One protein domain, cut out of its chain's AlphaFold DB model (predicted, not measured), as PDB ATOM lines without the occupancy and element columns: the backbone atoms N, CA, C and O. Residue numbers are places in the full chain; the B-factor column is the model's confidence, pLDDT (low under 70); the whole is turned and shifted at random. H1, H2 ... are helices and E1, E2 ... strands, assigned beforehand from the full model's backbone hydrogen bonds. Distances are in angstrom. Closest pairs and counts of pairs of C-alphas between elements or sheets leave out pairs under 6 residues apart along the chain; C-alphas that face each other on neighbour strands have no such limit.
ATOM      1  N   SER A  39     -36.588 -13.278 -43.681       88.00
ATOM      2  CA  SER A  39     -35.207 -13.727 -43.475       88.00
ATOM      3  C   SER A  39     -34.988 -14.274 -42.065       88.00
ATOM      4  O   SER A  39     -34.332 -15.301 -41.917       88.00
ATOM      5  N   GLY A  40     -35.543 -13.620 -41.040       85.75
ATOM      6  CA  GLY A  40     -35.447 -14.074 -39.651       85.75
ATOM      7  C   GLY A  40     -36.134 -15.421 -39.434       85.75
ATOM      8  O   GLY A  40     -35.524 -16.343 -38.903       85.75
ATOM      9  N   ASN A  41     -37.365 -15.575 -39.930       86.31
ATOM     10  CA  ASN A  41     -38.114 -16.829 -39.824       86.31
ATOM     11  C   ASN A  41     -37.436 -17.975 -40.588       86.31
ATOM     12  O   ASN A  41     -37.453 -19.115 -40.130       86.31
ATOM     13  N   LEU A  42     -36.848 -17.688 -41.755       89.00
ATOM     14  CA  LEU A  42     -36.098 -18.683 -42.517       89.00
ATOM     15  C   LEU A  42     -34.833 -19.112 -41.771       89.00
ATOM     16  O   LEU A  42     -34.614 -20.310 -41.616       89.00
ATOM     17  N   GLN A  43     -34.031 -18.154 -41.298       90.06
ATOM     18  CA  GLN A  43     -32.807 -18.451 -40.557       90.06
ATOM     19  C   GLN A  43     -33.113 -19.277 -39.308       90.06
ATOM     20  O   GLN A  43     -32.493 -20.311 -39.096       90.06
ATOM     21  N   HIS A  44     -34.134 -18.884 -38.546       88.06
ATOM     22  CA  HIS A  44     -34.554 -19.615 -37.359       88.06
ATOM     23  C   HIS A  44     -34.941 -21.069 -37.680       88.06
ATOM     24  O   HIS A  44     -34.478 -21.992 -37.017       88.06
ATOM     25  N   ARG A  45     -35.715 -21.307 -38.749       87.81
ATOM     26  CA  ARG A  45     -36.046 -22.676 -39.187       87.81
ATOM     27  C   ARG A  45     -34.815 -23.489 -39.577       87.81
ATOM     28  O   ARG A  45     -34.775 -24.685 -39.305       87.81
ATOM     29  N   LEU A  46     -33.829 -22.864 -40.221       89.81
ATOM     30  CA  LEU A  46     -32.570 -23.526 -40.566       89.81
ATOM     31  C   LEU A  46     -31.758 -23.874 -39.315       89.81
ATOM     32  O   LEU A  46     -31.224 -24.978 -39.237       89.81
ATOM     33  N   ASP A  47     -31.709 -22.975 -38.332       90.62
ATOM     34  CA  ASP A  47     -31.005 -23.201 -37.068       90.62
ATOM     35  C   ASP A  47     -31.650 -24.349 -36.273       90.62
ATOM     36  O   ASP A  47     -30.945 -25.244 -35.797       90.62
ATOM     37  N   VAL A  48     -32.985 -24.379 -36.191       90.19
ATOM     38  CA  VAL A  48     -33.749 -25.472 -35.564       90.19
ATOM     39  C   VAL A  48     -33.484 -26.798 -36.283       90.19
ATOM     40  O   VAL A  48     -33.155 -27.798 -35.643       90.19
ATOM     41  N   ASP A  49     -33.552 -26.816 -37.617       90.25
ATOM     42  CA  ASP A  49     -33.315 -28.028 -38.402       90.25
ATOM     43  C   ASP A  49     -31.889 -28.566 -38.233       90.25
ATOM     44  O   ASP A  49     -31.694 -29.757 -37.971       90.25
ATOM     45  N   PHE A  50     -30.893 -27.683 -38.330       89.62
ATOM     46  CA  PHE A  50     -29.487 -28.019 -38.130       89.62
ATOM     47  C   PHE A  50     -29.239 -28.573 -36.724       89.62
ATOM     48  O   PHE A  50     -28.541 -29.576 -36.562       89.62
ATOM     49  N   THR A  51     -29.858 -27.970 -35.710       90.12
ATOM     50  CA  THR A  51     -29.729 -28.413 -34.319       90.12
ATOM     51  C   THR A  51     -30.353 -29.799 -34.115       90.12
ATOM     52  O   THR A  51     -29.736 -30.659 -33.484       90.12
ATOM     53  N   ALA A  52     -31.517 -30.077 -34.715       91.19
ATOM     54  CA  ALA A  52     -32.138 -31.404 -34.663       91.19
ATOM     55  C   ALA A  52     -31.266 -32.466 -35.360       91.19
ATOM     56  O   ALA A  52     -31.107 -33.582 -34.859       91.19
ATOM     57  N   GLN A  53     -30.646 -32.119 -36.494       89.88
ATOM     58  CA  GLN A  53     -29.693 -33.000 -37.179       89.88
ATOM     59  C   GLN A  53     -28.447 -33.273 -36.332       89.88
ATOM     60  O   GLN A  53     -27.974 -34.411 -36.283       89.88
ATOM     61  N   GLN A  54     -27.926 -32.252 -35.647       88.38
ATOM     62  CA  GLN A  54     -26.785 -32.397 -34.751       88.38
ATOM     63  C   GLN A  54     -27.120 -33.314 -33.569       88.38
ATOM     64  O   GLN A  54     -26.329 -34.203 -33.256       88.38
ATOM     65  N   ALA A  55     -28.302 -33.165 -32.965       90.06
ATOM     66  CA  ALA A  55     -28.767 -34.045 -31.894       90.06
ATOM     67  C   ALA A  55     -28.936 -35.502 -32.364       90.06
ATOM     68  O   ALA A  55     -28.549 -36.429 -31.654       90.06
ATOM     69  N   LEU A  56     -29.422 -35.725 -33.590       90.62
ATOM     70  CA  LEU A  56     -29.499 -37.069 -34.175       90.62
ATOM     71  C   LEU A  56     -28.106 -37.679 -34.391       90.62
ATOM     72  O   LEU A  56     -27.873 -38.841 -34.059       90.62
ATOM     73  N   ALA A  57     -27.174 -36.897 -34.940       86.75
ATOM     74  CA  ALA A  57     -25.791 -37.325 -35.133       86.75
ATOM     75  C   ALA A  57     -25.105 -37.633 -33.795       86.75
ATOM     76  O   ALA A  57     -24.319 -38.574 -33.702       86.75
ATOM     77  N   TRP A  58     -25.440 -36.873 -32.753       85.94
ATOM     78  CA  TRP A  58     -24.975 -37.127 -31.400       85.94
ATOM     79  C   TRP A  58     -25.503 -38.472 -30.882       85.94
ATOM     80  O   TRP A  58     -24.714 -39.282 -30.401       85.94
ATOM     81  N   ALA A  59     -26.804 -38.752 -31.033       89.19
ATOM     82  CA  ALA A  59     -27.405 -40.009 -30.576       89.19
ATOM     83  C   ALA A  59     -26.751 -41.223 -31.248       89.19
ATOM     84  O   ALA A  59     -26.490 -42.242 -30.610       89.19
ATOM     85  N   GLU A  60     -26.436 -41.083 -32.535       88.31
ATOM     86  CA  GLU A  60     -25.715 -42.089 -33.303       88.31
ATOM     87  C   GLU A  60     -24.281 -42.269 -32.796       88.31
ATOM     88  O   GLU A  60     -23.851 -43.398 -32.571       88.31
ATOM     89  N   ALA A  61     -23.548 -41.177 -32.560       83.81
ATOM     90  CA  ALA A  61     -22.187 -41.235 -32.031       83.81
ATOM     91  C   ALA A  61     -22.138 -41.864 -30.632       83.81
ATOM     92  O   ALA A  61     -21.266 -42.689 -30.362       83.81
ATOM     93  N   TRP A  62     -23.086 -41.518 -29.758       87.00
ATOM     94  CA  TRP A  62     -23.227 -42.145 -28.448       87.00
ATOM     95  C   TRP A  62     -23.487 -43.637 -28.571       87.00
ATOM     96  O   TRP A  62     -22.749 -44.419 -27.968       87.00
ATOM     97  N   LEU A  63     -24.469 -44.030 -29.393       88.12
ATOM     98  CA  LEU A  63     -24.768 -45.432 -29.645       88.12
ATOM     99  C   LEU A  63     -23.489 -46.134 -30.093       88.12
ATOM    100  O   LEU A  63     -23.057 -47.051 -29.415       88.12
ATOM    101  N   MET A  64     -22.809 -45.647 -31.131       83.88
ATOM    102  CA  MET A  64     -21.565 -46.238 -31.638       83.88
ATOM    103  C   MET A  64     -20.370 -46.153 -30.679       83.88
ATOM    104  O   MET A  64     -19.327 -46.714 -30.987       83.88
ATOM    105  N   SER A  65     -20.476 -45.475 -29.536       81.50
ATOM    106  CA  SER A  65     -19.405 -45.393 -28.532       81.50
ATOM    107  C   SER A  65     -19.522 -46.420 -27.406       81.50
ATOM    108  O   SER A  65     -18.602 -46.538 -26.593       81.50
ATOM    109  N   LEU A  66     -20.651 -47.133 -27.312       84.50
ATOM    110  CA  LEU A  66     -20.822 -48.151 -26.273       84.50
ATOM    111  C   LEU A  66     -19.835 -49.314 -26.502       84.50
ATOM    112  O   LEU A  66     -19.474 -49.570 -27.653       84.50
ATOM    113  N   PRO A  67     -19.419 -50.049 -25.458       84.69
ATOM    114  CA  PRO A  67     -18.558 -51.225 -25.613       84.69
ATOM    115  C   PRO A  67     -19.181 -52.274 -26.544       84.69
ATOM    116  O   PRO A  67     -20.371 -52.547 -26.430       84.69
ATOM    117  N   GLY A  68     -18.403 -52.857 -27.461       83.19
ATOM    118  CA  GLY A  68     -18.916 -53.818 -28.451       83.19
ATOM    119  C   GLY A  68     -19.219 -55.223 -27.910       83.19
ATOM    120  O   GLY A  68     -19.974 -55.953 -28.545       83.19
ATOM    121  N   GLU A  69     -18.697 -55.573 -26.730       84.88
ATOM    122  CA  GLU A  69     -18.753 -56.916 -26.118       84.88
ATOM    123  C   GLU A  69     -20.175 -57.461 -25.945       84.88
ATOM    124  O   GLU A  69     -20.430 -58.643 -26.160       84.88
ATOM    125  N   SER A  70     -21.102 -56.600 -25.528       83.50
ATOM    126  CA  SER A  70     -22.483 -56.991 -25.267       83.50
ATOM    127  C   SER A  70     -23.423 -55.822 -25.494       83.50
ATOM    128  O   SER A  70     -23.220 -54.733 -24.946       83.50
ATOM    129  N   ARG A  71     -24.497 -56.070 -26.238       89.44
ATOM    130  CA  ARG A  71     -25.569 -55.103 -26.436       89.44
ATOM    131  C   ARG A  71     -26.293 -54.777 -25.123       89.44
ATOM    132  O   ARG A  71     -26.667 -55.691 -24.385       89.44
ATOM    133  N   PRO A  72     -26.598 -53.495 -24.841       87.75
ATOM    134  CA  PRO A  72     -27.498 -53.139 -23.756       87.75
ATOM    135  C   PRO A  72     -28.910 -53.662 -24.024       87.75
ATOM    136  O   PRO A  72     -29.470 -53.473 -25.106       87.75
ATOM    137  N   VAL A  73     -29.512 -54.285 -23.014       86.75
ATOM    138  CA  VAL A  73     -30.890 -54.773 -23.095       86.75
ATOM    139  C   VAL A  73     -31.862 -53.584 -23.061       86.75
ATOM    140  O   VAL A  73     -31.734 -52.739 -22.171       86.75
ATOM    141  N   PRO A  74     -32.838 -53.500 -23.990       88.88
ATOM    142  CA  PRO A  74     -33.874 -52.478 -23.938       88.88
ATOM    143  C   PRO A  74     -34.702 -52.581 -22.657       88.88
ATOM    144  O   PRO A  74     -35.081 -53.675 -22.238       88.88
ATOM    145  N   CYS A  75     -35.020 -51.445 -22.052       86.69
ATOM    146  CA  CYS A  75     -35.736 -51.392 -20.782       86.69
ATOM    147  C   CYS A  75     -37.233 -51.088 -20.991       86.69
ATOM    148  O   CYS A  75     -37.592 -50.193 -21.758       86.69
ATOM    149  N   SER A  76     -38.119 -51.847 -20.337       74.75
ATOM    150  CA  SER A  76     -39.561 -51.859 -20.643       74.75
ATOM    151  C   SER A  76     -40.425 -50.920 -19.791       74.75
ATOM    152  O   SER A  76     -41.355 -50.338 -20.337       74.75
ATOM    153  N   GLU A  77     -40.150 -50.733 -18.491       65.00
ATOM    154  CA  GLU A  77     -41.100 -50.018 -17.601       65.00
ATOM    155  C   GLU A  77     -40.469 -49.057 -16.578       65.00
ATOM    156  O   GLU A  77     -41.119 -48.111 -16.139       65.00
ATOM    157  N   SER A  78     -39.205 -49.235 -16.188       65.75
ATOM    158  CA  SER A  78     -38.535 -48.365 -15.203       65.75
ATOM    159  C   SER A  78     -37.035 -48.361 -15.435       65.75
ATOM    160  O   SER A  78     -36.267 -49.023 -14.741       65.75
ATOM    161  N   CYS A  79     -36.620 -47.655 -16.477       69.12
ATOM    162  CA  CYS A  79     -35.212 -47.566 -16.812       69.12
ATOM    163  C   CYS A  79     -34.479 -46.732 -15.767       69.12
ATOM    164  O   CYS A  79     -34.895 -45.616 -15.451       69.12
ATOM    165  N   SER A  80     -33.375 -47.264 -15.244       67.44
ATOM    166  CA  SER A  80     -32.402 -46.442 -14.531       67.44
ATOM    167  C   SER A  80     -31.821 -45.395 -15.483       67.44
ATOM    168  O   SER A  80     -31.825 -45.587 -16.696       67.44
ATOM    169  N   ASN A  81     -31.239 -44.321 -14.948       64.25
ATOM    170  CA  ASN A  81     -30.613 -43.256 -15.753       64.25
ATOM    171  C   ASN A  81     -29.540 -43.769 -16.742       64.25
ATOM    172  O   ASN A  81     -29.215 -43.088 -17.708       64.25
ATOM    173  N   SER A  82     -29.000 -44.969 -16.509       65.88
ATOM    174  CA  SER A  82     -28.027 -45.651 -17.369       65.88
ATOM    175  C   SER A  82     -28.645 -46.494 -18.497       65.88
ATOM    176  O   SER A  82     -27.937 -46.865 -19.431       65.88
ATOM    177  N   GLN A  83     -29.941 -46.818 -18.433       79.69
ATOM    178  CA  GLN A  83     -30.652 -47.606 -19.441       79.69
ATOM    179  C   GLN A  83     -31.481 -46.688 -20.336       79.69
ATOM    180  O   GLN A  83     -32.539 -46.187 -19.974       79.69
ATOM    181  N   VAL A  84     -30.962 -46.449 -21.530       86.81
ATOM    182  CA  VAL A  84     -31.471 -45.404 -22.431       86.81
ATOM    183  C   VAL A  84     -32.280 -45.978 -23.583       86.81
ATOM    184  O   VAL A  84     -33.198 -45.342 -24.093       86.81
ATOM    185  N   ILE A  85     -31.938 -47.199 -23.984       92.31
ATOM    186  CA  ILE A  85     -32.529 -47.877 -25.129       92.31
ATOM    187  C   ILE A  85     -33.896 -48.427 -24.721       92.31
ATOM    188  O   ILE A  85     -34.003 -49.227 -23.791       92.31
ATOM    189  N   ARG A  86     -34.941 -48.018 -25.440       92.62
ATOM    190  CA  ARG A  86     -36.316 -48.500 -25.258       92.62
ATOM    191  C   ARG A  86     -36.656 -49.612 -26.254       92.62
ATOM    192  O   ARG A  86     -36.007 -49.710 -27.297       92.62
ATOM    193  N   PRO A  87     -37.625 -50.493 -25.960       92.38
ATOM    194  CA  PRO A  87     -38.106 -51.461 -26.938       92.38
ATOM    195  C   PRO A  87     -38.834 -50.759 -28.093       92.38
ATOM    196  O   PRO A  87     -39.307 -49.633 -27.951       92.38
ATOM    197  N   ALA A  88     -38.936 -51.437 -29.237       90.62
ATOM    198  CA  ALA A  88     -39.681 -50.938 -30.387       90.62
ATOM    199  C   ALA A  88     -41.129 -50.581 -30.012       90.62
ATOM    200  O   ALA A  88     -41.841 -51.400 -29.432       90.62
ATOM    201  N   GLY A  89     -41.574 -49.385 -30.403       87.75
ATOM    202  CA  GLY A  89     -42.956 -48.949 -30.192       87.75
ATOM    203  C   GLY A  89     -43.237 -48.461 -28.774       87.75
ATOM    204  O   GLY A  89     -44.399 -48.237 -28.440       87.75
ATOM    205  N   TYR A  90     -42.198 -48.280 -27.952       89.06
ATOM    206  CA  TYR A  90     -42.329 -47.618 -26.658       89.06
ATOM    207  C   TYR A  90     -42.777 -46.165 -26.836       89.06
ATOM    208  O   TYR A  90     -43.657 -45.682 -26.124       89.06
ATOM    209  N   PHE A  91     -42.195 -45.477 -27.818       86.88
ATOM    210  CA  PHE A  91     -42.619 -44.144 -28.207       86.88
ATOM    211  C   PHE A  91     -43.671 -44.258 -29.312       86.88
ATOM    212  O   PHE A  91     -43.397 -44.722 -30.420       86.88
ATOM    213  N   SER A  92     -44.904 -43.844 -29.011       82.69
ATOM    214  CA  SER A  92     -45.968 -43.768 -30.016       82.69
ATOM    215  C   SER A  92     -45.636 -42.706 -31.067       82.69
ATOM    216  O   SER A  92     -44.891 -41.767 -30.795       82.69
ATOM    217  N   ASN A  93     -46.230 -42.772 -32.259       79.25
ATOM    218  CA  ASN A  93     -46.038 -41.710 -33.259       79.25
ATOM    219  C   ASN A  93     -46.496 -40.329 -32.748       79.25
ATOM    220  O   ASN A  93     -45.955 -39.312 -33.165       79.25
ATOM    221  N   GLU A  94     -47.446 -40.284 -31.809       79.00
ATOM    222  CA  GLU A  94     -47.903 -39.044 -31.171       79.00
ATOM    223  C   GLU A  94     -46.802 -38.388 -30.328       79.00
ATOM    224  O   GLU A  94     -46.732 -37.161 -30.262       79.00
ATOM    225  N   SER A  95     -45.893 -39.183 -29.747       78.00
ATOM    226  CA  SER A  95     -44.745 -38.668 -28.987       78.00
ATOM    227  C   SER A  95     -43.840 -37.747 -29.819       78.00
ATOM    228  O   SER A  95     -43.253 -36.806 -29.294       78.00
ATOM    229  N   LEU A  96     -43.813 -37.948 -31.142       79.25
ATOM    230  CA  LEU A  96     -43.038 -37.156 -32.101       79.25
ATOM    231  C   LEU A  96     -43.609 -35.744 -32.301       79.25
ATOM    232  O   LEU A  96     -42.932 -34.885 -32.851       79.25
ATOM    233  N   THR A  97     -44.840 -35.503 -31.849       82.75
ATOM    234  CA  THR A  97     -45.523 -34.199 -31.920       82.75
ATOM    235  C   THR A  97     -45.640 -33.516 -30.557       82.75
ATOM    236  O   THR A  97     -46.268 -32.464 -30.438       82.75
ATOM    237  N   MET A  98     -45.058 -34.114 -29.513       86.25
ATOM    238  CA  MET A  98     -45.122 -33.570 -28.162       86.25
ATOM    239  C   MET A  98     -44.234 -32.331 -28.007       86.25
ATOM    240  O   MET A  98     -43.230 -32.161 -28.696       86.25
ATOM    241  N   ASN A  99     -44.609 -31.477 -27.056       85.00
ATOM    242  CA  ASN A  99     -43.915 -30.226 -26.763       85.00
ATOM    243  C   ASN A  99     -42.563 -30.432 -26.055       85.00
ATOM    244  O   ASN A  99     -42.224 -31.527 -25.602       85.00
ATOM    245  N   GLU A 100     -41.809 -29.343 -25.893       84.25
ATOM    246  CA  GLU A 100     -40.485 -29.361 -25.259       84.25
ATOM    247  C   GLU A 100     -40.489 -29.987 -23.852       84.25
ATOM    248  O   GLU A 100     -39.585 -30.743 -23.517       84.25
ATOM    249  N   SER A 101     -41.523 -29.742 -23.041       87.38
ATOM    250  CA  SER A 101     -41.636 -30.292 -21.678       87.38
ATOM    251  C   SER A 101     -41.697 -31.827 -21.660       87.38
ATOM    252  O   SER A 101     -41.084 -32.492 -20.817       87.38
ATOM    253  N   TRP A 102     -42.385 -32.425 -22.634       89.12
ATOM    254  CA  TRP A 102     -42.377 -33.875 -22.797       89.12
ATOM    255  C   TRP A 102     -40.976 -34.387 -23.158       89.12
ATOM    256  O   TRP A 102     -40.484 -35.342 -22.552       89.12
ATOM    257  N   TRP A 103     -40.289 -33.712 -24.080       89.00
ATOM    258  CA  TRP A 103     -38.924 -34.067 -24.469       89.00
ATOM    259  C   TRP A 103     -37.907 -33.868 -23.345       89.00
ATOM    260  O   TRP A 103     -36.995 -34.674 -23.220       89.00
ATOM    261  N   GLN A 104     -38.092 -32.875 -22.478       87.44
ATOM    262  CA  GLN A 104     -37.280 -32.682 -21.274       87.44
ATOM    263  C   GLN A 104     -37.419 -33.839 -20.276       87.44
ATOM    264  O   GLN A 104     -36.470 -34.156 -19.565       87.44
ATOM    265  N   SER A 105     -38.600 -34.457 -20.205       87.94
ATOM    266  CA  SER A 105     -38.887 -35.536 -19.251       87.94
ATOM    267  C   SER A 105     -38.560 -36.936 -19.775       87.94
ATOM    268  O   SER A 105     -38.307 -37.834 -18.974       87.94
ATOM    269  N   HIS A 106     -38.554 -37.133 -21.096       88.50
ATOM    270  CA  HIS A 106     -38.357 -38.450 -21.718       88.50
ATOM    271  C   HIS A 106     -37.077 -38.542 -22.547       88.50
ATOM    272  O   HIS A 106     -36.499 -39.622 -22.672       88.50
ATOM    273  N   GLY A 107     -36.667 -37.422 -23.137       89.69
ATOM    274  CA  GLY A 107     -35.502 -37.286 -23.992       89.69
ATOM    275  C   GLY A 107     -34.222 -37.070 -23.211       89.69
ATOM    276  O   GLY A 107     -34.214 -36.685 -22.042       89.69
ATOM    277  N   ILE A 108     -33.112 -37.303 -23.894       90.38
ATOM    278  CA  ILE A 108     -31.786 -37.060 -23.349       90.38
ATOM    279  C   ILE A 108     -31.225 -35.817 -24.026       90.38
ATOM    280  O   ILE A 108     -31.305 -35.723 -25.252       90.38
ATOM    281  N   PRO A 109     -30.688 -34.845 -23.272       89.62
ATOM    282  CA  PRO A 109     -30.182 -33.624 -23.871       89.62
ATOM    283  C   PRO A 109     -29.024 -33.920 -24.830       89.62
ATOM    284  O   PRO A 109     -28.169 -34.777 -24.581       89.62
ATOM    285  N   SER A 110     -28.998 -33.197 -25.949       87.38
ATOM    286  CA  SER A 110     -27.873 -33.229 -26.883       87.38
ATOM    287  C   SER A 110     -26.586 -32.875 -26.139       87.38
ATOM    288  O   SER A 110     -26.547 -31.912 -25.373       87.38
ATOM    289  N   GLY A 111     -25.532 -33.666 -26.336       82.12
ATOM    290  CA  GLY A 111     -24.278 -33.489 -25.608       82.12
ATOM    291  C   GLY A 111     -24.104 -34.331 -24.359       82.12
ATOM    292  O   GLY A 111     -22.985 -34.393 -23.871       82.12
ATOM    293  N   PHE A 112     -25.127 -35.010 -23.848       84.19
ATOM    294  CA  PHE A 112     -25.022 -35.741 -22.584       84.19
ATOM    295  C   PHE A 112     -24.894 -37.256 -22.777       84.19
ATOM    296  O   PHE A 112     -25.818 -37.873 -23.292       84.19
ATOM    297  N   ALA A 113     -23.795 -37.874 -22.319       82.88
ATOM    298  CA  ALA A 113     -23.646 -39.335 -22.249       82.88
ATOM    299  C   ALA A 113     -24.360 -39.899 -21.011       82.88
ATOM    300  O   ALA A 113     -23.820 -39.789 -19.903       82.88
ATOM    301  N   PRO A 114     -25.508 -40.572 -21.164       82.56
ATOM    302  CA  PRO A 114     -26.225 -41.167 -20.037       82.56
ATOM    303  C   PRO A 114     -25.474 -42.335 -19.380       82.56
ATOM    304  O   PRO A 114     -25.583 -42.531 -18.174       82.56
ATOM    305  N   ASP A 115     -24.666 -43.082 -20.137       79.19
ATOM    306  CA  ASP A 115     -23.858 -44.199 -19.629       79.19
ATOM    307  C   ASP A 115     -22.705 -43.731 -18.726       79.19
ATOM    308  O   ASP A 115     -22.241 -44.493 -17.877       79.19
ATOM    309  N   ARG A 116     -22.253 -42.479 -18.884       77.88
ATOM    310  CA  ARG A 116     -21.086 -41.926 -18.167       77.88
ATOM    311  C   ARG A 116     -21.427 -40.763 -17.244       77.88
ATOM    312  O   ARG A 116     -20.577 -40.360 -16.458       77.88
ATOM    313  N   GLY A 117     -22.629 -40.197 -17.358       76.69
ATOM    314  CA  GLY A 117     -23.028 -38.986 -16.639       76.69
ATOM    315  C   GLY A 117     -22.188 -37.758 -17.006       76.69
ATOM    316  O   GLY A 117     -21.980 -36.890 -16.162       76.69
ATOM    317  N   MET A 118     -21.659 -37.696 -18.233       70.94
ATOM    318  CA  MET A 118     -20.755 -36.631 -18.681       70.94
ATOM    319  C   MET A 118     -21.352 -35.833 -19.839       70.94
ATOM    320  O   MET A 118     -21.983 -36.401 -20.728       70.94
ATOM    321  N   ASN A 119     -21.084 -34.525 -19.858       71.06
ATOM    322  CA  ASN A 119     -21.322 -33.677 -21.024       71.06
ATOM    323  C   ASN A 119     -20.113 -33.747 -21.964       71.06
ATOM    324  O   ASN A 119     -18.973 -33.576 -21.531       71.06
ATOM    325  N   PHE A 120     -20.357 -33.949 -23.251       63.91
ATOM    326  CA  PHE A 120     -19.359 -33.771 -24.294       63.91
ATOM    327  C   PHE A 120     -19.245 -32.301 -24.684       63.91
ATOM    328  O   PHE A 120     -20.224 -31.556 -24.589       63.91
ATOM    329  N   PRO A 121     -18.074 -31.875 -25.179       57.09
ATOM    330  CA  PRO A 121     -17.956 -30.599 -25.861       57.09
ATOM    331  C   PRO A 121     -18.794 -30.643 -27.148       57.09
ATOM    332  O   PRO A 121     -18.380 -31.208 -28.159       57.09
ATOM    333  N   VAL A 122     -19.994 -30.068 -27.102       59.22
ATOM    334  CA  VAL A 122     -20.843 -29.855 -28.282       59.22
ATOM    335  C   VAL A 122     -20.610 -28.442 -28.800       59.22
ATOM    336  O   VAL A 122     -20.359 -27.520 -28.022       59.22
ATOM    337  N   ALA A 123     -20.717 -28.254 -30.115       55.88
ATOM    338  CA  ALA A 123     -20.962 -26.924 -30.652       55.88
ATOM    339  C   ALA A 123     -22.299 -26.437 -30.076       55.88
ATOM    340  O   ALA A 123     -23.341 -26.977 -30.430       55.88
ATOM    341  N   THR A 124     -22.259 -25.478 -29.150       58.78
ATOM    342  CA  THR A 124     -23.457 -24.894 -28.533       58.78
ATOM    343  C   THR A 124     -24.496 -24.587 -29.602       58.78
ATOM    344  O   THR A 124     -24.163 -23.942 -30.602       58.78
ATOM    345  N   ALA A 125     -25.724 -25.068 -29.394       64.00
ATOM    346  CA  ALA A 125     -26.832 -24.769 -30.286       64.00
ATOM    347  C   ALA A 125     -26.934 -23.242 -30.479       64.00
ATOM    348  O   ALA A 125     -26.679 -22.491 -29.529       64.00
ATOM    349  N   PRO A 126     -27.249 -22.755 -31.688       65.25
ATOM    350  CA  PRO A 126     -27.435 -21.328 -31.907       65.25
ATOM    351  C   PRO A 126     -28.541 -20.784 -30.988       65.25
ATOM    352  O   PRO A 126     -29.661 -21.291 -30.987       65.25
ATOM    353  N   GLY A 127     -28.244 -19.735 -30.218       68.94
ATOM    354  CA  GLY A 127     -29.243 -19.041 -29.398       68.94
ATOM    355  C   GLY A 127     -29.808 -19.873 -28.237       68.94
ATOM    356  O   GLY A 127     -29.054 -20.489 -27.491       68.94
ATOM    357  N   ASN A 128     -31.136 -19.839 -28.067       75.00
ATOM    358  CA  ASN A 128     -31.884 -20.477 -26.968       75.00
ATOM    359  C   ASN A 128     -32.525 -21.817 -27.379       75.00
ATOM    360  O   ASN A 128     -33.556 -22.201 -26.831       75.00
ATOM    361  N   LEU A 129     -31.967 -22.502 -28.379       85.25
ATOM    362  CA  LEU A 129     -32.513 -23.775 -28.840       85.25
ATOM    363  C   LEU A 129     -32.174 -24.905 -27.863       85.25
ATOM    364  O   LEU A 129     -31.009 -25.133 -27.531       85.25
ATOM    365  N   SER A 130     -33.198 -25.650 -27.462       88.94
ATOM    366  CA  SER A 130     -33.071 -26.910 -26.739       88.94
ATOM    367  C   SER A 130     -33.073 -28.072 -27.724       88.94
ATOM    368  O   SER A 130     -33.779 -28.038 -28.732       88.94
ATOM    369  N   ALA A 131     -32.315 -29.127 -27.428       91.38
ATOM    370  CA  ALA A 131     -32.276 -30.311 -28.273       91.38
ATOM    371  C   ALA A 131     -32.179 -31.596 -27.455       91.38
ATOM    372  O   ALA A 131     -31.372 -31.693 -26.528       91.38
ATOM    373  N   TYR A 132     -32.977 -32.587 -27.841       91.88
ATOM    374  CA  TYR A 132     -33.108 -33.864 -27.149       91.88
ATOM    375  C   TYR A 132     -33.105 -35.015 -28.145       91.88
ATOM    376  O   TYR A 132     -33.437 -34.841 -29.317       91.88
ATOM    377  N   TRP A 133     -32.766 -36.209 -27.678       92.88
ATOM    378  CA  TRP A 133     -32.797 -37.420 -28.486       92.88
ATOM    379  C   TRP A 133     -33.293 -38.631 -27.691       92.88
ATOM    380  O   TRP A 133     -33.283 -38.651 -26.460       92.88
ATOM    381  N   LEU A 134     -33.762 -39.631 -28.431       93.25
ATOM    382  CA  LEU A 134     -34.343 -40.886 -27.971       93.25
ATOM    383  C   LEU A 134     -33.800 -42.040 -28.809       93.25
ATOM    384  O   LEU A 134     -33.467 -41.861 -29.985       93.25
ATOM    385  N   VAL A 135     -33.769 -43.234 -28.217       93.69
ATOM    386  CA  VAL A 135     -33.306 -44.459 -28.879       93.69
ATOM    387  C   VAL A 135     -34.260 -45.607 -28.594       93.69
ATOM    388  O   VAL A 135     -34.494 -45.958 -27.438       93.69
ATOM    389  N   GLU A 136     -34.752 -46.237 -29.656       93.50
ATOM    390  CA  GLU A 136     -35.492 -47.495 -29.592       93.50
ATOM    391  C   GLU A 136     -34.721 -48.597 -30.318       93.50
ATOM    392  O   GLU A 136     -34.203 -48.373 -31.408       93.50
ATOM    393  N   GLN A 137     -34.688 -49.808 -29.768       94.56
ATOM    394  CA  GLN A 137     -34.271 -50.991 -30.514       94.56
ATOM    395  C   GLN A 137     -35.449 -51.470 -31.368       94.56
ATOM    396  O   GLN A 137     -36.413 -52.022 -30.845       94.56
ATOM    397  N   ALA A 138     -35.361 -51.254 -32.678       92.94
ATOM    398  CA  ALA A 138     -36.400 -51.581 -33.648       92.94
ATOM    399  C   ALA A 138     -36.387 -53.062 -34.058       92.94
ATOM    400  O   ALA A 138     -37.447 -53.654 -34.247       92.94
ATOM    401  N   HIS A 139     -35.200 -53.652 -34.210       92.56
ATOM    402  CA  HIS A 139     -35.040 -55.044 -34.625       92.56
ATOM    403  C   HIS A 139     -33.735 -55.632 -34.082       92.56
ATOM    404  O   HIS A 139     -32.793 -54.894 -33.782       92.56
ATOM    405  N   LEU A 140     -33.700 -56.954 -33.950       93.50
ATOM    406  CA  LEU A 140     -32.533 -57.726 -33.552       93.50
ATOM    407  C   LEU A 140     -32.516 -59.021 -34.356       93.50
ATOM    408  O   LEU A 140     -33.534 -59.710 -34.421       93.50
ATOM    409  N   GLU A 141     -31.357 -59.341 -34.907       91.94
ATOM    410  CA  GLU A 141     -31.102 -60.566 -35.652       91.94
ATOM    411  C   GLU A 141     -29.809 -61.203 -35.136       91.94
ATOM    412  O   GLU A 141     -28.842 -60.502 -34.822       91.94
ATOM    413  N   GLU A 142     -29.788 -62.531 -35.031       90.06
ATOM    414  CA  GLU A 142     -28.543 -63.265 -34.807       90.06
ATOM    415  C   GLU A 142     -27.698 -63.189 -36.083       90.06
ATOM    416  O   GLU A 142     -28.153 -63.557 -37.164       90.06
ATOM    417  N   TRP A 143     -26.465 -62.703 -35.962       84.00
ATOM    418  CA  TRP A 143     -25.565 -62.505 -37.092       84.00
ATOM    419  C   TRP A 143     -24.200 -63.066 -36.727       84.00
ATOM    420  O   TRP A 143     -23.440 -62.433 -36.001       84.00
ATOM    421  N   ALA A 144     -23.904 -64.272 -37.203       82.25
ATOM    422  CA  ALA A 144     -22.650 -64.943 -36.902       82.25
ATOM    423  C   ALA A 144     -21.575 -64.555 -37.923       82.25
ATOM    424  O   ALA A 144     -21.569 -65.061 -39.046       82.25
ATOM    425  N   ASP A 145     -20.642 -63.704 -37.503       82.06
ATOM    426  CA  ASP A 145     -19.382 -63.462 -38.204       82.06
ATOM    427  C   ASP A 145     -18.220 -63.814 -37.259       82.06
ATOM    428  O   ASP A 145     -17.802 -62.991 -36.437       82.06
ATOM    429  N   PRO A 146     -17.719 -65.064 -37.324       80.62
ATOM    430  CA  PRO A 146     -16.656 -65.535 -36.446       80.62
ATOM    431  C   PRO A 146     -15.324 -64.807 -36.643       80.62
ATOM    432  O   PRO A 146     -14.525 -64.787 -35.708       80.62
ATOM    433  N   GLU A 147     -15.071 -64.251 -37.834       81.12
ATOM    434  CA  GLU A 147     -13.818 -63.556 -38.151       81.12
ATOM    435  C   GLU A 147     -13.736 -62.218 -37.413       81.12
ATOM    436  O   GLU A 147     -12.674 -61.864 -36.904       81.12
ATOM    437  N   ASN A 148     -14.876 -61.534 -37.288       77.94
ATOM    438  CA  ASN A 148     -15.007 -60.242 -36.612       77.94
ATOM    439  C   ASN A 148     -15.676 -60.351 -35.231       77.94
ATOM    440  O   ASN A 148     -16.154 -59.356 -34.696       77.94
ATOM    441  N   HIS A 149     -15.790 -61.566 -34.680       85.75
ATOM    442  CA  HIS A 149     -16.433 -61.853 -33.391       85.75
ATOM    443  C   HIS A 149     -17.857 -61.281 -33.223       85.75
ATOM    444  O   HIS A 149     -18.327 -61.108 -32.099       85.75
ATOM    445  N   ILE A 150     -18.574 -61.019 -34.316       86.25
ATOM    446  CA  ILE A 150     -19.943 -60.499 -34.263       86.25
ATOM    447  C   ILE A 150     -20.902 -61.668 -34.069       86.25
ATOM    448  O   ILE A 150     -20.785 -62.712 -34.715       86.25
ATOM    449  N   THR A 151     -21.852 -61.480 -33.160       90.12
ATOM    450  CA  THR A 151     -22.859 -62.483 -32.796       90.12
ATOM    451  C   THR A 151     -24.281 -62.022 -33.090       90.12
ATOM    452  O   THR A 151     -25.166 -62.846 -33.322       90.12
ATOM    453  N   GLU A 152     -24.523 -60.713 -33.099       91.69
ATOM    454  CA  GLU A 152     -25.845 -60.139 -33.316       91.69
ATOM    455  C   GLU A 152     -25.755 -58.803 -34.062       91.69
ATOM    456  O   GLU A 152     -24.798 -58.035 -33.921       91.69
ATOM    457  N   LEU A 153     -26.794 -58.510 -34.841       90.31
ATOM    458  CA  LEU A 153     -26.998 -57.238 -35.520       90.31
ATOM    459  C   LEU A 153     -28.279 -56.602 -34.983       90.31
ATOM    460  O   LEU A 153     -29.350 -57.208 -35.002       90.31
ATOM    461  N   ALA A 154     -28.177 -55.375 -34.479       92.94
ATOM    462  CA  ALA A 154     -29.312 -54.646 -33.932       92.94
ATOM    463  C   ALA A 154     -29.587 -53.372 -34.728       92.94
ATOM    464  O   ALA A 154     -28.673 -52.623 -35.080       92.94
ATOM    465  N   TRP A 155     -30.866 -53.095 -34.958       93.75
ATOM    466  CA  TRP A 155     -31.331 -51.872 -35.596       93.75
ATOM    467  C   TRP A 155     -31.963 -50.976 -34.556       93.75
ATOM    468  O   TRP A 155     -32.846 -51.389 -33.805       93.75
ATOM    469  N   TYR A 156     -31.539 -49.724 -34.570       94.12
ATOM    470  CA  TYR A 156     -31.984 -48.696 -33.659       94.12
ATOM    471  C   TYR A 156     -32.690 -47.599 -34.424       94.12
ATOM    472  O   TYR A 156     -32.193 -47.112 -35.438       94.12
ATOM    473  N   ARG A 157     -33.841 -47.188 -33.911       94.44
ATOM    474  CA  ARG A 157     -34.496 -45.958 -34.318       94.44
ATOM    475  C   ARG A 157     -34.031 -44.855 -33.389       94.44
ATOM    476  O   ARG A 157     -34.290 -44.890 -32.189       94.44
ATOM    477  N   LEU A 158     -33.330 -43.896 -33.967       94.00
ATOM    478  CA  LEU A 158     -32.913 -42.681 -33.296       94.00
ATOM    479  C   LEU A 158     -33.908 -41.595 -33.662       94.00
ATOM    480  O   LEU A 158     -34.172 -41.379 -34.846       94.00
ATOM    481  N   THR A 159     -34.435 -40.907 -32.663       94.19
ATOM    482  CA  THR A 159     -35.304 -39.752 -32.874       94.19
ATOM    483  C   THR A 159     -34.700 -38.574 -32.137       94.19
ATOM    484  O   THR A 159     -34.351 -38.705 -30.970       94.19
ATOM    485  N   ALA A 160     -34.574 -37.434 -32.801       93.12
ATOM    486  CA  ALA A 160     -34.058 -36.212 -32.215       93.12
ATOM    487  C   ALA A 160     -35.014 -35.053 -32.462       93.12
ATOM    488  O   ALA A 160     -35.599 -34.948 -33.537       93.12
ATOM    489  N   MET A 161     -35.137 -34.178 -31.476       92.81
ATOM    490  CA  MET A 161     -35.907 -32.946 -31.539       92.81
ATOM    491  C   MET A 161     -34.969 -31.773 -31.281       92.81
ATOM    492  O   MET A 161     -34.079 -31.868 -30.434       92.81
ATOM    493  N   ALA A 162     -35.181 -30.672 -31.990       92.44
ATOM    494  CA  ALA A 162     -34.710 -29.369 -31.547       92.44
ATOM    495  C   ALA A 162     -35.833 -28.346 -31.657       92.44
ATOM    496  O   ALA A 162     -36.669 -28.444 -32.555       92.44
ATOM    497  N   GLY A 163     -35.835 -27.370 -30.760       88.62
ATOM    498  CA  GLY A 163     -36.833 -26.316 -30.760       88.62
ATOM    499  C   GLY A 163     -36.558 -25.243 -29.723       88.62
ATOM    500  O   GLY A 163     -35.561 -25.299 -29.004       88.62
ATOM    501  N   ASP A 164     -37.445 -24.261 -29.668       82.81
ATOM    502  CA  ASP A 164     -37.421 -23.194 -28.677       82.81
ATOM    503  C   ASP A 164     -38.636 -23.238 -27.744       82.81
ATOM    504  O   ASP A 164     -39.628 -23.938 -27.968       82.81
ATOM    505  N   SER A 165     -38.567 -22.416 -26.698       71.62
ATOM    506  CA  SER A 165     -39.671 -22.206 -25.765       71.62
ATOM    507  C   SER A 165     -40.881 -21.497 -26.393       71.62
ATOM    508  O   SER A 165     -41.932 -21.416 -25.757       71.62
ATOM    509  N   GLU A 166     -40.740 -20.935 -27.601       72.19
ATOM    510  CA  GLU A 166     -41.807 -20.234 -28.332       72.19
ATOM    511  C   GLU A 166     -42.669 -21.194 -29.175       72.19
ATOM    512  O   GLU A 166     -43.737 -20.807 -29.657       72.19
ATOM    513  N   GLY A 167     -42.269 -22.467 -29.276       72.62
ATOM    514  CA  GLY A 167     -43.065 -23.555 -29.839       72.62
ATOM    515  C   GLY A 167     -42.684 -23.957 -31.263       72.62
ATOM    516  O   GLY A 167     -43.392 -24.770 -31.857       72.62
ATOM    517  N   SER A 168     -41.584 -23.436 -31.814       80.69
ATOM    518  CA  SER A 168     -41.019 -23.966 -33.056       80.69
ATOM    519  C   SER A 168     -40.150 -25.175 -32.726       80.69
ATOM    520  O   SER A 168     -39.121 -25.032 -32.073       80.69
ATOM    521  N   PHE A 169     -40.538 -26.368 -33.180       86.81
ATOM    522  CA  PHE A 169     -39.729 -27.577 -33.024       86.81
ATOM    523  C   PHE A 169     -39.686 -28.384 -34.318       86.81
ATOM    524  O   PHE A 169     -40.660 -28.442 -35.065       86.81
ATOM    525  N   HIS A 170     -38.540 -29.000 -34.595       90.50
ATOM    526  CA  HIS A 170     -38.353 -29.943 -35.691       90.50
ATOM    527  C   HIS A 170     -37.926 -31.286 -35.118       90.50
ATOM    528  O   HIS A 170     -37.060 -31.349 -34.241       90.50
ATOM    529  N   VAL A 171     -38.481 -32.362 -35.673       91.69
ATOM    530  CA  VAL A 171     -38.113 -33.725 -35.298       91.69
ATOM    531  C   VAL A 171     -37.454 -34.427 -36.483       91.69
ATOM    532  O   VAL A 171     -37.884 -34.353 -37.636       91.69
ATOM    533  N   LYS A 172     -36.354 -35.120 -36.211       92.06
ATOM    534  CA  LYS A 172     -35.622 -35.942 -37.173       92.06
ATOM    535  C   LYS A 172     -35.587 -37.368 -36.673       92.06
ATOM    536  O   LYS A 172     -35.381 -37.613 -35.488       92.06
ATOM    537  N   GLN A 173     -35.723 -38.308 -37.596       92.25
ATOM    538  CA  GLN A 173     -35.593 -39.721 -37.297       92.25
ATOM    539  C   GLN A 173     -34.581 -40.380 -38.230       92.25
ATOM    540  O   GLN A 173     -34.464 -40.025 -39.406       92.25
ATOM    541  N   GLY A 174     -33.846 -41.350 -37.700       91.50
ATOM    542  CA  GLY A 174     -32.932 -42.187 -38.461       91.50
ATOM    543  C   GLY A 174     -32.961 -43.627 -37.972       91.50
ATOM    544  O   GLY A 174     -33.191 -43.884 -36.791       91.50
ATOM    545  N   ILE A 175     -32.719 -44.565 -38.884       92.31
ATOM    546  CA  ILE A 175     -32.460 -45.963 -38.531       92.31
ATOM    547  C   ILE A 175     -30.962 -46.205 -38.630       92.31
ATOM    548  O   ILE A 175     -30.360 -45.913 -39.663       92.31
ATOM    549  N   VAL A 176     -30.375 -46.750 -37.573       90.88
ATOM    550  CA  VAL A 176     -28.954 -47.075 -37.471       90.88
ATOM    551  C   VAL A 176     -28.816 -48.549 -37.149       90.88
ATOM    552  O   VAL A 176     -29.417 -49.034 -36.197       90.88
ATOM    553  N   ALA A 177     -28.028 -49.261 -37.940       90.50
ATOM    554  CA  ALA A 177     -27.710 -50.653 -37.690       90.50
ATOM    555  C   ALA A 177     -26.333 -50.759 -37.032       90.50
ATOM    556  O   ALA A 177     -25.392 -50.056 -37.415       90.50
ATOM    557  N   ARG A 178     -26.220 -51.619 -36.027       89.50
ATOM    558  CA  ARG A 178     -24.992 -51.814 -35.268       89.50
ATOM    559  C   ARG A 178     -24.774 -53.298 -34.948       89.50
ATOM    560  O   ARG A 178     -25.639 -53.887 -34.295       89.50
ATOM    561  N   PRO A 179     -23.629 -53.873 -35.342       89.06
ATOM    562  CA  PRO A 179     -23.208 -55.192 -34.890       89.06
ATOM    563  C   PRO A 179     -22.672 -55.172 -33.450       89.06
ATOM    564  O   PRO A 179     -22.129 -54.162 -32.983       89.06
ATOM    565  N   TRP A 180     -22.804 -56.309 -32.770       90.12
ATOM    566  CA  TRP A 180     -22.318 -56.550 -31.412       90.12
ATOM    567  C   TRP A 180     -21.605 -57.896 -31.306       90.12
ATOM    568  O   TRP A 180     -21.827 -58.789 -32.120       90.12
ATOM    569  N   GLY A 181     -20.765 -58.030 -30.282       87.50
ATOM    570  CA  GLY A 181     -19.929 -59.198 -30.020       87.50
ATOM    571  C   GLY A 181     -18.431 -58.899 -30.105       87.50
ATOM    572  O   GLY A 181     -17.651 -59.626 -29.507       87.50
ATOM    573  N   GLU A 182     -18.033 -57.798 -30.755       82.00
ATOM    574  CA  GLU A 182     -16.630 -57.418 -30.965       82.00
ATOM    575  C   GLU A 182     -16.014 -56.765 -29.704       82.00
ATOM    576  O   GLU A 182     -16.327 -55.607 -29.388       82.00
ATOM    577  N   PRO A 183     -15.136 -57.465 -28.955       72.56
ATOM    578  CA  PRO A 183     -14.646 -56.995 -27.662       72.56
ATOM    579  C   PRO A 183     -13.526 -55.952 -27.761       72.56
ATOM    580  O   PRO A 183     -13.284 -55.204 -26.806       72.56
ATOM    581  N   SER A 184     -12.823 -55.888 -28.897       65.19
ATOM    582  CA  SER A 184     -11.711 -54.952 -29.092       65.19
ATOM    583  C   SER A 184     -12.188 -53.524 -29.356       65.19
ATOM    584  O   SER A 184     -11.436 -52.566 -29.147       65.19
ATOM    585  N   TYR A 185     -13.456 -53.352 -29.740       63.66
ATOM    586  CA  TYR A 185     -14.015 -52.034 -29.967       63.66
ATOM    587  C   TYR A 185     -14.345 -51.327 -28.644       63.66
ATOM    588  O   TYR A 185     -15.378 -51.546 -28.002       63.66
ATOM    589  N   ARG A 186     -13.438 -50.431 -28.252       60.09
ATOM    590  CA  ARG A 186     -13.552 -49.555 -27.082       60.09
ATOM    591  C   ARG A 186     -13.163 -48.127 -27.457       60.09
ATOM    592  O   ARG A 186     -12.160 -47.616 -26.971       60.09
ATOM    593  N   ASN A 187     -13.916 -47.466 -28.337       56.91
ATOM    594  CA  ASN A 187     -13.618 -46.063 -28.631       56.91
ATOM    595  C   ASN A 187     -14.232 -45.126 -27.579       56.91
ATOM    596  O   ASN A 187     -15.448 -45.045 -27.389       56.91
ATOM    597  N   THR A 188     -13.358 -44.372 -26.908       53.88
ATOM    598  CA  THR A 188     -13.683 -43.071 -26.313       53.88
ATOM    599  C   THR A 188     -14.394 -42.221 -27.360       53.88
ATOM    600  O   THR A 188     -13.985 -42.252 -28.520       53.88
ATOM    601  N   LEU A 189     -15.474 -41.518 -26.981       51.91
ATOM    602  CA  LEU A 189     -16.290 -40.784 -27.950       51.91
ATOM    603  C   LEU A 189     -15.415 -39.938 -28.867       51.91
ATOM    604  O   LEU A 189     -14.424 -39.368 -28.405       51.91
ATOM    605  N   PRO A 190     -15.762 -39.849 -30.150       45.88
ATOM    606  CA  PRO A 190     -14.826 -39.338 -31.113       45.88
ATOM    607  C   PRO A 190     -14.600 -37.847 -30.890       45.88
ATOM    608  O   PRO A 190     -15.536 -37.048 -30.976       45.88
ATOM    609  N   GLU A 191     -13.336 -37.442 -30.790       46.81
ATOM    610  CA  GLU A 191     -12.928 -36.248 -31.519       46.81
ATOM    611  C   GLU A 191     -13.162 -36.559 -33.012       46.81
ATOM    612  O   GLU A 191     -12.325 -37.124 -33.704       46.81
ATOM    613  N   ARG A 192     -14.374 -36.271 -33.499       45.38
ATOM    614  CA  ARG A 192     -14.791 -36.283 -34.917       45.38
ATOM    615  C   ARG A 192     -14.849 -37.606 -35.706       45.38
ATOM    616  O   ARG A 192     -15.432 -37.562 -36.786       45.38
ATOM    617  N   ALA A 193     -14.325 -38.748 -35.255       47.75
ATOM    618  CA  ALA A 193     -14.508 -40.018 -35.985       47.75
ATOM    619  C   ALA A 193     -15.984 -40.478 -35.952       47.75
ATOM    620  O   ALA A 193     -16.472 -41.014 -34.968       47.75
ATOM    621  N   SER A 194     -16.728 -40.203 -37.020       55.09
ATOM    622  CA  SER A 194     -18.166 -40.466 -37.132       55.09
ATOM    623  C   SER A 194     -18.510 -41.959 -37.033       55.09
ATOM    624  O   SER A 194     -17.653 -42.824 -37.186       55.09
ATOM    625  N   ALA A 195     -19.795 -42.276 -36.848       57.81
ATOM    626  CA  ALA A 195     -20.329 -43.641 -36.929       57.81
ATOM    627  C   ALA A 195     -19.906 -44.408 -38.198       57.81
ATOM    628  O   ALA A 195     -19.821 -45.632 -38.175       57.81
ATOM    629  N   HIS A 196     -19.573 -43.687 -39.274       62.28
ATOM    630  CA  HIS A 196     -18.956 -44.256 -40.468       62.28
ATOM    631  C   HIS A 196     -17.625 -44.950 -40.177       62.28
ATOM    632  O   HIS A 196     -17.446 -46.078 -40.605       62.28
ATOM    633  N   HIS A 197     -16.742 -44.347 -39.378       66.06
ATOM    634  CA  HIS A 197     -15.440 -44.935 -39.062       66.06
ATOM    635  C   HIS A 197     -15.571 -46.262 -38.303       66.06
ATOM    636  O   HIS A 197     -14.771 -47.167 -38.502       66.06
ATOM    637  N   PHE A 198     -16.571 -46.403 -37.426       69.19
ATOM    638  CA  PHE A 198     -16.855 -47.693 -36.788       69.19
ATOM    639  C   PHE A 198     -17.213 -48.759 -37.829       69.19
ATOM    640  O   PHE A 198     -16.683 -49.865 -37.790       69.19
ATOM    641  N   CYS A 199     -18.070 -48.411 -38.786       70.88
ATOM    642  CA  CYS A 199     -18.508 -49.335 -39.825       70.88
ATOM    643  C   CYS A 199     -17.412 -49.672 -40.840       70.88
ATOM    644  O   CYS A 199     -17.297 -50.828 -41.235       70.88
ATOM    645  N   ASP A 200     -16.590 -48.693 -41.214       70.38
ATOM    646  CA  ASP A 200     -15.498 -48.864 -42.175       70.38
ATOM    647  C   ASP A 200     -14.418 -49.831 -41.656       70.38
ATOM    648  O   ASP A 200     -13.720 -50.459 -42.451       70.38
ATOM    649  N   VAL A 201     -14.281 -49.965 -40.331       68.94
ATOM    650  CA  VAL A 201     -13.284 -50.834 -39.682       68.94
ATOM    651  C   VAL A 201     -13.759 -52.285 -39.540       68.94
ATOM    652  O   VAL A 201     -12.915 -53.171 -39.463       68.94
ATOM    653  N   LEU A 202     -15.072 -52.546 -39.509       67.50
ATOM    654  CA  LEU A 202     -15.604 -53.884 -39.217       67.50
ATOM    655  C   LEU A 202     -15.622 -54.808 -40.441       67.50
ATOM    656  O   LEU A 202     -14.960 -55.834 -40.415       67.50
ATOM    657  N   ALA A 203     -16.355 -54.461 -41.501       63.50
ATOM    658  CA  ALA A 203     -16.286 -55.104 -42.820       63.50
ATOM    659  C   ALA A 203     -17.243 -54.388 -43.792       63.50
ATOM    660  O   ALA A 203     -18.316 -53.945 -43.368       63.50
ATOM    661  N   PRO A 204     -16.935 -54.329 -45.101       65.75
ATOM    662  CA  PRO A 204     -17.808 -53.694 -46.094       65.75
ATOM    663  C   PRO A 204     -19.162 -54.404 -46.270       65.75
ATOM    664  O   PRO A 204     -20.130 -53.769 -46.686       65.75
ATOM    665  N   ASP A 205     -19.240 -55.694 -45.933       71.44
ATOM    666  CA  ASP A 205     -20.421 -56.532 -46.170       71.44
ATOM    667  C   ASP A 205     -21.426 -56.516 -45.003       71.44
ATOM    668  O   ASP A 205     -22.558 -56.985 -45.144       71.44
ATOM    669  N   ILE A 206     -21.055 -55.947 -43.850       73.31
ATOM    670  CA  ILE A 206     -21.943 -55.869 -42.687       73.31
ATOM    671  C   ILE A 206     -22.895 -54.681 -42.861       73.31
ATOM    672  O   ILE A 206     -22.452 -53.556 -43.118       73.31
ATOM    673  N   PRO A 207     -24.214 -54.854 -42.640       75.50
ATOM    674  CA  PRO A 207     -25.148 -53.743 -42.630       75.50
ATOM    675  C   PRO A 207     -24.924 -52.865 -41.383       75.50
ATOM    676  O   PRO A 207     -25.716 -52.875 -40.457       75.50
ATOM    677  N   CYS A 208     -23.878 -52.039 -41.373       79.75
ATOM    678  CA  CYS A 208     -23.557 -51.111 -40.287       79.75
ATOM    679  C   CYS A 208     -23.906 -49.656 -40.652       79.75
ATOM    680  O   CYS A 208     -23.954 -49.286 -41.831       79.75
ATOM    681  N   GLY A 209     -24.183 -48.839 -39.637       80.69
ATOM    682  CA  GLY A 209     -24.348 -47.392 -39.749       80.69
ATOM    683  C   GLY A 209     -25.769 -46.974 -40.096       80.69
ATOM    684  O   GLY A 209     -26.713 -47.770 -40.043       80.69
ATOM    685  N   ARG A 210     -25.940 -45.697 -40.440       81.38
ATOM    686  CA  ARG A 210     -27.241 -45.139 -40.812       81.38
ATOM    687  C   ARG A 210     -27.779 -45.786 -42.092       81.38
ATOM    688  O   ARG A 210     -27.159 -45.716 -43.148       81.38
ATOM    689  N   LYS A 211     -28.963 -46.395 -41.996       81.69
ATOM    690  CA  LYS A 211     -29.660 -47.076 -43.099       81.69
ATOM    691  C   LYS A 211     -30.789 -46.252 -43.706       81.69
ATOM    692  O   LYS A 211     -31.082 -46.409 -44.885       81.69
ATOM    693  N   ALA A 212     -31.415 -45.377 -42.924       79.19
ATOM    694  CA  ALA A 212     -32.499 -44.521 -43.396       79.19
ATOM    695  C   ALA A 212     -32.560 -43.208 -42.610       79.19
ATOM    696  O   ALA A 212     -32.119 -43.147 -41.460       79.19
ATOM    697  N   TRP A 213     -33.144 -42.180 -43.230       72.12
ATOM    698  CA  TRP A 213     -33.490 -40.908 -42.595       72.12
ATOM    699  C   TRP A 213     -34.921 -40.525 -42.972       72.12
ATOM    700  O   TRP A 213     -35.352 -40.756 -44.101       72.12
ATOM    701  N   GLN A 214     -35.633 -39.907 -42.032       77.31
ATOM    702  CA  GLN A 214     -36.928 -39.293 -42.280       77.31
ATOM    703  C   GLN A 214     -37.010 -37.946 -41.547       77.31
ATOM    704  O   GLN A 214     -36.802 -37.895 -40.330       77.31
ATOM    705  N   PRO A 215     -37.290 -36.836 -42.255       66.56
ATOM    706  CA  PRO A 215     -37.715 -35.609 -41.604       66.56
ATOM    707  C   PRO A 215     -39.177 -35.756 -41.167       66.56
ATOM    708  O   PRO A 215     -40.006 -36.256 -41.929       66.56
ATOM    709  N   LEU A 216     -39.485 -35.323 -39.948       70.62
ATOM    710  CA  LEU A 216     -40.843 -35.269 -39.421       70.62
ATOM    711  C   LEU A 216     -41.161 -33.789 -39.188       70.62
ATOM    712  O   LEU A 216     -40.562 -33.155 -38.318       70.62
ATOM    713  N   ASN A 217     -42.012 -33.243 -40.058       54.47
ATOM    714  CA  ASN A 217     -42.479 -31.855 -40.007       54.47
ATOM    715  C   ASN A 217     -43.812 -31.768 -39.271       54.47
ATOM    716  O   ASN A 217     -44.632 -32.695 -39.467       54.47
TER     717      ASN A 217
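Overview. This is residues 39 to 217 of the 217 residues of an uncharacterized protein of Xanthomonadales bacterium (UniProt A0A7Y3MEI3). A twisted sheet of five strands curls round one long helix, H1, which runs lengthways along one face; the long strands E2, E3 and E4 make most of this wall, with short E1 at one edge and E5 at the other. Of the three short helices, H3 packs on the opposite face, H2 only grazes the sheet, and H4 is beside the sheet, close to residue 61 of H1. The printed part has 179 residues with four named helices and five named strands, in the order H1, E1, H2, H3, E2, E3, E4, H4, E5; the sheet runs E1, E2, E3, E4, E5 and is mixed, and the class is mixed, helices and strands. The whole is compact, with a radius of gyration of the C-alphas of 16.3 A, and elongated, spanning 54 by 34 by 29 A.

Arrangement. The sheet holds E1, residues 85 to 87, E2, residues 130 to 145, E3, residues 150 to 163, E4, residues 169 to 180, and E5, residues 209 to 216. E2, E3 and E4 form a meander, each strand the antiparallel neighbour of the one before, and E2 with E3 and E3 with E4 are hairpins. N 134 and O 159 are 2.8 A apart between E2 and E3, and N 156 and O 176 are 2.8 A apart between E3 and E4, both within hydrogen-bond range. E5 is antiparallel to E4, with N 211 and O 175 at 2.8 A; E1 is parallel to E2, with N 86 and O 135 at 2.9 A. H1, residues 39 to 63, is on the sheet, which curls round it; the closest C-alphas of H1 and E3 are those of Ala 52 and Ala 162, 4.5 A apart. H3, residues 100 to 106, is on the opposite face at a height over the sheet of 8.8 A, and its C-alpha 103 is 6.4 A from that of Tyr 132, the closest pair with E2. H2, residues 93 to 97, only grazes the sheet with residues 96 to 97, and is near H3. E1, H2, H3 and E2 make a strand-helix-strand unit, two parallel neighbour strands with helices between, and its crossover is right-handed. H4, residues 195 to 202, stands only just at the sheet's level, at a height of 3.7 A; it is close to H1 but not clearly touching, with the C-alphas of Ala 61 and Ala 195 closest at 5.8 A, at a shallow tilt of 30 degrees, the same way. In H1 and H3 every O i to N i+4 pair is within hydrogen-bond range; H4 has 3 of 4, and H2 has 0 of 1, but 2 of its 2 O i to N i+3 pairs.

Along the chain. H1 begins at C-alpha 39, (-35.207, -13.727, -43.475), and measures 36.1 A. E2 measures 40.7 A and bends by 79 degrees at residue 142; E3 measures 38.3 A and E4 33.8 A. E5 measures 20.5 A, bends by 53 degrees at residue 212 and ends at C-alpha 216, (-40.843, -35.269, -39.421). The shorter E1, H2, H3 and H4 measure 6.9, 7.6, 10.0 and 11.5 A.

Size, cuts and confidence. The C-alphas of Ser 39 and Pro 146 are the two farthest apart, 55.5 A. The printed part has no cut and ends at Asn 217, the chain's last residue. The links H1 to E1, H3 to E2 and E4 to H4 are long, of 21, 23 and 14 residues. Within the second, residues 108 to 109 pair with residues 132 to 133 of E2, antiparallel. The mean pLDDT of the printed part is 80.9, and 35 residues are under 70, among them residues 77 to 82, 120 to 127 and 184 to 198.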